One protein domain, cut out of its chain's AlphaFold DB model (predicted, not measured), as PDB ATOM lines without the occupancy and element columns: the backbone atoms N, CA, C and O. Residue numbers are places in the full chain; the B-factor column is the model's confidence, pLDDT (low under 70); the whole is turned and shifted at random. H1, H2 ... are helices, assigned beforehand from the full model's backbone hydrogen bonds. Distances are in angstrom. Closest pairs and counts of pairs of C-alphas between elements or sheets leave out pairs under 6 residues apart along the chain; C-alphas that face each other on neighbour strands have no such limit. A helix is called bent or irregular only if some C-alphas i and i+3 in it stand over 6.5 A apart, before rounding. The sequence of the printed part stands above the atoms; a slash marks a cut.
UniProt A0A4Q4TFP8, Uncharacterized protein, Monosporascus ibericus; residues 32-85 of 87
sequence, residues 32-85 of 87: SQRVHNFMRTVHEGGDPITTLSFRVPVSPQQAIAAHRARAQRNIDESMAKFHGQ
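Overview. This is residues 32 to 85 of the 87 residues of an uncharacterized protein of Monosporascus ibericus (UniProt A0A4Q4TFP8). The model is a wide, open V: one long helix, H3, makes one arm, and the other arm is a small loose head of H1 and the one-turn H2 followed by a stretched link, residues 52 to 59, that leads to the corner near Pro 60. The space between the two arms is empty, no two helices touch, and residues 67 to 83 of H3 stick out free of the rest. The printed part has 54 residues with three named helices, in the order H1, H2, H3, and no named strand; the class is all helix. The whole is extended, with a radius of gyration of the C-alphas of 17.9 A, and flat, with spans of 50 by 30 by 13 A.

Arrangement. H3, residues 60 to 83, touches no helix. It is apart from H2, residues 48 to 51, although the two follow each other in the chain. It is also apart from H1, residues 32 to 42. H1 and H2 are close but not clearly touching, with 1 pair of C-alphas within 8 A: those of Met 39 and Pro 48, the closest of the two helices, are 7.0 A apart. The centres of H1 and H2 are 12.5 A apart. In H1 and H3 every O i to N i+4 pair is within hydrogen-bond range. H2, with 4 residues, is too short for such a pair, and its one O i to N i+3 pair is within range.

Along the chain. H3 runs from Pro 60, C-alpha at (75.708, 49.256, 156.690), to His 83, C-alpha at (104.968, 44.159, 138.424), and its 24 residues measure 34.9 A from first to last C-alpha. H2 has 4 residues, Pro 48 to Thr 51, and measures 5.0 A. H1 has 11 residues, Ser 32 to Val 42, and measures 15.6 A; its C-alpha 32 is at (75.969, 73.283, 136.140). No helix is bent or irregular.

Size, cuts and confidence. The two C-alphas farthest apart are those of Gly 46 and Gln 85, at 50.5 A, and the first and last printed C-alphas, of Ser 32 and Gln 85, are 40.3 A apart. The printed part has no cut. The link from H1 to H2, 5 residues, is tight, and that from H2 to H3, 8 residues, is short; no link is long. Residues 32 to 37, which belong to H1, stand free, as do residues 58 to 65, of which 60 to 65 belong to H3, and residues 67 to 85, of which 67 to 83 belong to H3. The mean pLDDT of the printed part is 72.5; 30 residues are under 70, namely residues 32 to 58 and 83 to 85. The mean is 88 for H3, 63 for H1 and 55 for H2.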
ATOM      1  N   SER A  32      77.382  72.907 136.159       61.66
ATOM      2  CA  SER A  32      75.969  73.283 136.140       61.66
ATOM      3  C   SER A  32      75.163  72.588 135.039       61.66
ATOM      4  O   SER A  32      74.064  72.118 135.315       61.66
ATOM      5  N   GLN A  33      75.701  72.432 133.824       64.94
ATOM      6  CA  GLN A  33      75.021  71.722 132.735       64.94
ATOM      7  C   GLN A  33      74.824  70.233 133.056       64.94
ATOM      8  O   GLN A  33      73.783  69.655 132.740       64.94
ATOM      9  N   ARG A  34      75.811  69.597 133.705       65.50
ATOM     10  CA  ARG A  34      75.706  68.185 134.115       65.50
ATOM     11  C   ARG A  34      74.675  67.995 135.223       65.50
ATOM     12  O   ARG A  34      73.868  67.076 135.130       65.50
ATOM     13  N   VAL A  35      74.671  68.879 136.221       64.56
ATOM     14  CA  VAL A  35      73.675  68.864 137.303       64.56
ATOM     15  C   VAL A  35      72.272  69.086 136.740       64.56
ATOM     16  O   VAL A  35      71.361  68.324 137.047       64.56
ATOM     17  N   HIS A  36      72.108  70.056 135.839       65.94
ATOM     18  CA  HIS A  36      70.824  70.343 135.206       65.94
ATOM     19  C   HIS A  36      70.301  69.159 134.377       65.94
ATOM     20  O   HIS A  36      69.119  68.826 134.431       65.94
ATOM     21  N   ASN A  37      71.175  68.477 133.630       64.81
ATOM     22  CA  ASN A  37      70.788  67.290 132.868       64.81
ATOM     23  C   ASN A  37      70.414  66.110 133.770       64.81
ATOM     24  O   ASN A  37      69.418  65.451 133.491       64.81
ATOM     25  N   PHE A  38      71.160  65.875 134.852       64.81
ATOM     26  CA  PHE A  38      70.835  64.839 135.835       64.81
ATOM     27  C   PHE A  38      69.466  65.089 136.486       64.81
ATOM     28  O   PHE A  38      68.622  64.198 136.513       64.81
ATOM     29  N   MET A  39      69.194  66.326 136.910       62.38
ATOM     30  CA  MET A  39      67.886  66.711 137.451       62.38
ATOM     31  C   MET A  39      66.745  66.481 136.451       62.38
ATOM     32  O   MET A  39      65.666  66.028 136.828       62.38
ATOM     33  N   ARG A  40      66.994  66.739 135.162       63.88
ATOM     34  CA  ARG A  40      66.000  66.566 134.100       63.88
ATOM     35  C   ARG A  40      65.702  65.098 133.782       63.88
ATOM     36  O   ARG A  40      64.552  64.775 133.515       63.88
ATOM     37  N   THR A  41      66.708  64.223 133.751       60.78
ATOM     38  CA  THR A  41      66.524  62.843 133.264       60.78
ATOM     39  C   THR A  41      66.086  61.853 134.330       60.78
ATOM     40  O   THR A  41      65.543  60.814 133.975       60.78
ATOM     41  N   VAL A  42      66.355  62.121 135.609       56.41
ATOM     42  CA  VAL A  42      66.160  61.106 136.656       56.41
ATOM     43  C   VAL A  42      64.841  61.295 137.417       56.41
ATOM     44  O   VAL A  42      64.339  60.327 137.978       56.41
ATOM     45  N   HIS A  43      64.242  62.497 137.410       55.19
ATOM     46  CA  HIS A  43      63.180  62.816 138.378       55.19
ATOM     47  C   HIS A  43      62.025  63.714 137.899       55.19
ATOM     48  O   HIS A  43      61.335  64.273 138.746       55.19
ATOM     49  N   GLU A  44      61.798  63.871 136.586       56.56
ATOM     50  CA  GLU A  44      60.631  64.600 136.027       56.56
ATOM     51  C   GLU A  44      60.344  65.987 136.665       56.56
ATOM     52  O   GLU A  44      59.217  66.469 136.649       56.56
ATOM     53  N   GLY A  45      61.356  66.665 137.225       54.81
ATOM     54  CA  GLY A  45      61.195  67.979 137.868       54.81
ATOM     55  C   GLY A  45      60.859  67.975 139.369       54.81
ATOM     56  O   GLY A  45      60.516  69.029 139.899       54.81
ATOM     57  N   GLY A  46      60.973  66.841 140.067       59.91
ATOM     58  CA  GLY A  46      60.849  66.762 141.532       59.91
ATOM     59  C   GLY A  46      62.019  67.400 142.305       59.91
ATOM     60  O   GLY A  46      63.128  67.530 141.785       59.91
ATOM     61  N   ASP A  47      61.768  67.789 143.563       61.50
ATOM     62  CA  ASP A  47      62.716  68.505 144.434       61.50
ATOM     63  C   ASP A  47      64.062  67.751 144.587       61.50
ATOM     64  O   ASP A  47      64.063  66.627 145.112       61.50
ATOM     65  N   PRO A  48      65.211  68.361 144.207       56.44
ATOM     66  CA  PRO A  48      66.543  67.755 144.281       56.44
ATOM     67  C   PRO A  48      66.859  67.095 145.623       56.44
ATOM     68  O   PRO A  48      67.505  66.048 145.653       56.44
ATOM     69  N   ILE A  49      66.382  67.664 146.730       57.22
ATOM     70  CA  ILE A  49      66.687  67.178 148.079       57.22
ATOM     71  C   ILE A  49      65.996  65.834 148.352       57.22
ATOM     72  O   ILE A  49      66.602  64.933 148.927       57.22
ATOM     73  N   THR A  50      64.757  65.666 147.886       53.84
ATOM     74  CA  THR A  50      63.993  64.411 148.040       53.84
ATOM     75  C   THR A  50      64.452  63.326 147.060       53.84
ATOM     76  O   THR A  50      64.403  62.130 147.356       53.84
ATOM     77  N   THR A  51      64.962  63.750 145.903       52.88
ATOM     78  CA  THR A  51      65.473  62.864 144.851       52.88
ATOM     79  C   THR A  51      66.872  62.333 145.125       52.88
ATOM     80  O   THR A  51      67.227  61.249 144.657       52.88
ATOM     81  N   LEU A  52      67.635  63.016 145.987       55.91
ATOM     82  CA  LEU A  52      68.812  62.465 146.646       55.91
ATOM     83  C   LEU A  52      68.376  61.450 147.714       55.91
ATOM     84  O   LEU A  52      68.813  61.482 148.863       55.91
ATOM     85  N   SER A  53      67.506  60.516 147.330       54.91
ATOM     86  CA  SER A  53      67.391  59.234 147.991       54.91
ATOM     87  C   SER A  53      68.770  58.612 147.873       54.91
ATOM     88  O   SER A  53      69.105  57.976 146.872       54.91
ATOM     89  N   PHE A  54      69.615  58.888 148.872       56.50
ATOM     90  CA  PHE A  54      70.847  58.167 149.094       56.50
ATOM     91  C   PHE A  54      70.473  56.720 148.868       56.50
ATOM     92  O   PHE A  54      69.548  56.209 149.501       56.50
ATOM     93  N   ARG A  55      71.105  56.090 147.882       56.59
ATOM     94  CA  ARG A  55      70.955  54.664 147.658       56.59
ATOM     95  C   ARG A  55      71.645  54.022 148.852       56.59
ATOM     96  O   ARG A  55      72.815  53.655 148.771       56.59
ATOM     97  N   VAL A  56      70.971  54.063 150.002       57.88
ATOM     98  CA  VAL A  56      71.491  53.586 151.265       57.88
ATOM     99  C   VAL A  56      71.717  52.109 150.996       57.88
ATOM    100  O   VAL A  56      70.784  51.424 150.563       57.88
ATOM    101  N   PRO A  57      72.958  51.622 151.111       57.78
ATOM    102  CA  PRO A  57      73.204  50.198 151.000       57.78
ATOM    103  C   PRO A  57      72.238  49.498 151.953       57.78
ATOM    104  O   PRO A  57      72.053  49.954 153.081       57.78
ATOM    105  N   VAL A  58      71.595  48.432 151.464       67.25
ATOM    106  CA  VAL A  58      70.463  47.753 152.124       67.25
ATOM    107  C   VAL A  58      70.798  47.394 153.579       67.25
ATOM    108  O   VAL A  58      69.913  47.312 154.424       67.25
ATOM    109  N   SER A  59      72.097  47.277 153.890       77.94
ATOM    110  CA  SER A  59      72.626  47.401 155.243       77.94
ATOM    111  C   SER A  59      73.996  48.113 155.299       77.94
ATOM    112  O   SER A  59      74.784  48.044 154.345       77.94
ATOM    113  N   PRO A  60      74.357  48.739 156.439       78.06
ATOM    114  CA  PRO A  60      75.708  49.256 156.690       78.06
ATOM    115  C   PRO A  60      76.811  48.205 156.487       78.06
ATOM    116  O   PRO A  60      77.894  48.512 155.991       78.06
ATOM    117  N   GLN A  61      76.531  46.941 156.811       85.38
ATOM    118  CA  GLN A  61      77.455  45.823 156.631       85.38
ATOM    119  C   GLN A  61      77.746  45.569 155.148       85.38
ATOM    120  O   GLN A  61      78.898  45.343 154.775       85.38
ATOM    121  N   GLN A  62      76.728  45.670 154.289       82.62
ATOM    122  CA  GLN A  62      76.896  45.551 152.842       82.62
ATOM    123  C   GLN A  62      77.736  46.707 152.277       82.62
ATOM    124  O   GLN A  62      78.574  46.485 151.402       82.62
ATOM    125  N   ALA A  63      77.573  47.920 152.817       81.94
ATOM    126  CA  ALA A  63      78.396  49.080 152.470       81.94
ATOM    127  C   ALA A  63      79.879  48.833 152.762       81.94
ATOM    128  O   ALA A  63      80.741  49.025 151.902       81.94
ATOM    129  N   ILE A  64      80.163  48.370 153.982       87.38
ATOM    130  CA  ILE A  64      81.518  48.095 154.459       87.38
ATOM    131  C   ILE A  64      82.147  46.977 153.624       87.38
ATOM    132  O   ILE A  64      83.295  47.105 153.195       87.38
ATOM    133  N   ALA A  65      81.399  45.909 153.340       89.38
ATOM    134  CA  ALA A  65      81.865  44.808 152.502       89.38
ATOM    135  C   ALA A  65      82.191  45.272 151.073       89.38
ATOM    136  O   ALA A  65      83.274  44.984 150.561       89.38
ATOM    137  N   ALA A  66      81.303  46.054 150.449       87.75
ATOM    138  CA  ALA A  66      81.520  46.595 149.109       87.75
ATOM    139  C   ALA A  66      82.728  47.544 149.054       87.75
ATOM    140  O   ALA A  66      83.515  47.496 148.105       87.75
ATOM    141  N   HIS A  67      82.906  48.376 150.083       89.81
ATOM    142  CA  HIS A  67      84.052  49.274 150.192       89.81
ATOM    143  C   HIS A  67      85.368  48.495 150.319       89.81
ATOM    144  O   HIS A  67      86.314  48.769 149.581       89.81
ATOM    145  N   ARG A  68      85.420  47.474 151.189       92.81
ATOM    146  CA  ARG A  68      86.595  46.596 151.339       92.81
ATOM    147  C   ARG A  68      86.947  45.889 150.029       92.81
ATOM    148  O   ARG A  68      88.099  45.929 149.611       92.81
ATOM    149  N   ALA A  69      85.957  45.324 149.342       93.44
ATOM    150  CA  ALA A  69      86.166  44.650 148.061       93.44
ATOM    151  C   ALA A  69      86.649  45.600 146.951       93.44
ATOM    152  O   ALA A  69      87.374  45.192 146.046       93.44
ATOM    153  N   ARG A  70      86.243  46.875 146.984       93.25
ATOM    154  CA  ARG A  70      86.758  47.893 146.059       93.25
ATOM    155  C   ARG A  70      88.202  48.270 146.393       93.25
ATOM    156  O   ARG A  70      89.019  48.342 145.486       93.25
ATOM    157  N   ALA A  71      88.511  48.485 147.670       94.94
ATOM    158  CA  ALA A  71      89.864  48.820 148.106       94.94
ATOM    159  C   ALA A  71      90.866  47.716 147.738       94.94
ATOM    160  O   ALA A  71      91.918  48.023 147.186       94.94
ATOM    161  N   GLN A  72      90.506  46.446 147.955       95.69
ATOM    162  CA  GLN A  72      91.364  45.318 147.596       95.69
ATOM    163  C   GLN A  72      91.646  45.269 146.090       95.69
ATOM    164  O   GLN A  72      92.804  45.206 145.696       95.69
ATOM    165  N   ARG A  73      90.616  45.416 145.245       94.38
ATOM    166  CA  ARG A  73      90.802  45.460 143.783       94.38
ATOM    167  C   ARG A  73      91.742  46.574 143.342       94.38
ATOM    168  O   ARG A  73      92.606  46.338 142.511       94.38
ATOM    169  N   ASN A  74      91.613  47.766 143.923       93.62
ATOM    170  CA  ASN A  74      92.501  48.879 143.591       93.62
ATOM    171  C   ASN A  74      93.965  48.575 143.957       93.62
ATOM    172  O   ASN A  74      94.871  48.961 143.220       93.62
ATOM    173  N   ILE A  75      94.196  47.895 145.085       93.94
ATOM    174  CA  ILE A  75      95.532  47.457 145.502       93.94
ATOM    175  C   ILE A  75      96.067  46.415 144.517       93.94
ATOM    176  O   ILE A  75      97.177  46.579 144.017       93.94
ATOM    177  N   ASP A  76      95.273  45.400 144.185       92.19
ATOM    178  CA  ASP A  76      95.673  44.332 143.266       92.19
ATOM    179  C   ASP A  76      96.000  44.891 141.868       92.19
ATOM    180  O   ASP A  76      97.031  44.563 141.283       92.19
ATOM    181  N   GLU A  77      95.175  45.810 141.358       91.12
ATOM    182  CA  GLU A  77      95.415  46.521 140.097       91.12
ATOM    183  C   GLU A  77      96.686  47.378 140.148       91.12
ATOM    184  O   GLU A  77      97.436  47.444 139.172       91.12
ATOM    185  N   SER A  78      96.938  48.050 141.275       88.62
ATOM    186  CA  SER A  78      98.146  48.852 141.474       88.62
ATOM    187  C   SER A  78      99.399  47.977 141.491       88.62
ATOM    188  O   SER A  78     100.388  48.304 140.834       88.62
ATOM    189  N   MET A  79      99.357  46.847 142.195       89.12
ATOM    190  CA  MET A  79     100.465  45.896 142.247       89.12
ATOM    191  C   MET A  79     100.716  45.263 140.879       89.12
ATOM    192  O   MET A  79     101.863  45.191 140.446       89.12
ATOM    193  N   ALA A  80      99.668  44.884 140.146       85.69
ATOM    194  CA  ALA A  80      99.801  44.351 138.791       85.69
ATOM    195  C   ALA A  80     100.493  45.342 137.836       85.69
ATOM    196  O   ALA A  80     101.376  44.952 137.073       85.69
ATOM    197  N   LYS A  81     100.148  46.636 137.914       82.75
ATOM    198  CA  LYS A  81     100.819  47.696 137.139       82.75
ATOM    199  C   LYS A  81     102.294  47.832 137.513       82.75
ATOM    200  O   LYS A  81     103.124  48.029 136.631       82.75
ATOM    201  N   PHE A  82     102.612  47.702 138.798       75.25
ATOM    202  CA  PHE A  82     103.983  47.789 139.290       75.25
ATOM    203  C   PHE A  82     104.834  46.581 138.865       75.25
ATOM    204  O   PHE A  82     105.970  46.750 138.439       75.25
ATOM    205  N   HIS A  83     104.274  45.370 138.881       67.88
ATOM    206  CA  HIS A  83     104.968  44.159 138.424       67.88
ATOM    207  C   HIS A  83     105.199  44.107 136.902       67.88
ATOM    208  O   HIS A  83     106.071  43.370 136.446       67.88
ATOM    209  N   GLY A  84     104.440  44.879 136.114       61.00
ATOM    210  CA  GLY A  84     104.613  45.001 134.663       61.00
ATOM    211  C   GLY A  84     105.668  46.023 134.222       61.00
ATOM    212  O   GLY A  84     106.073  46.002 133.060       61.00
ATOM    213  N   GLN A  85     106.134  46.900 135.117       60.00
ATOM    214  CA  GLN A  85     107.230  47.826 134.832       60.00
ATOM    215  C   GLN A  85     108.556  47.210 135.290       60.00
ATOM    216  O   GLN A  85     108.926  47.281 136.460       60.00
TER     217      GLN A  85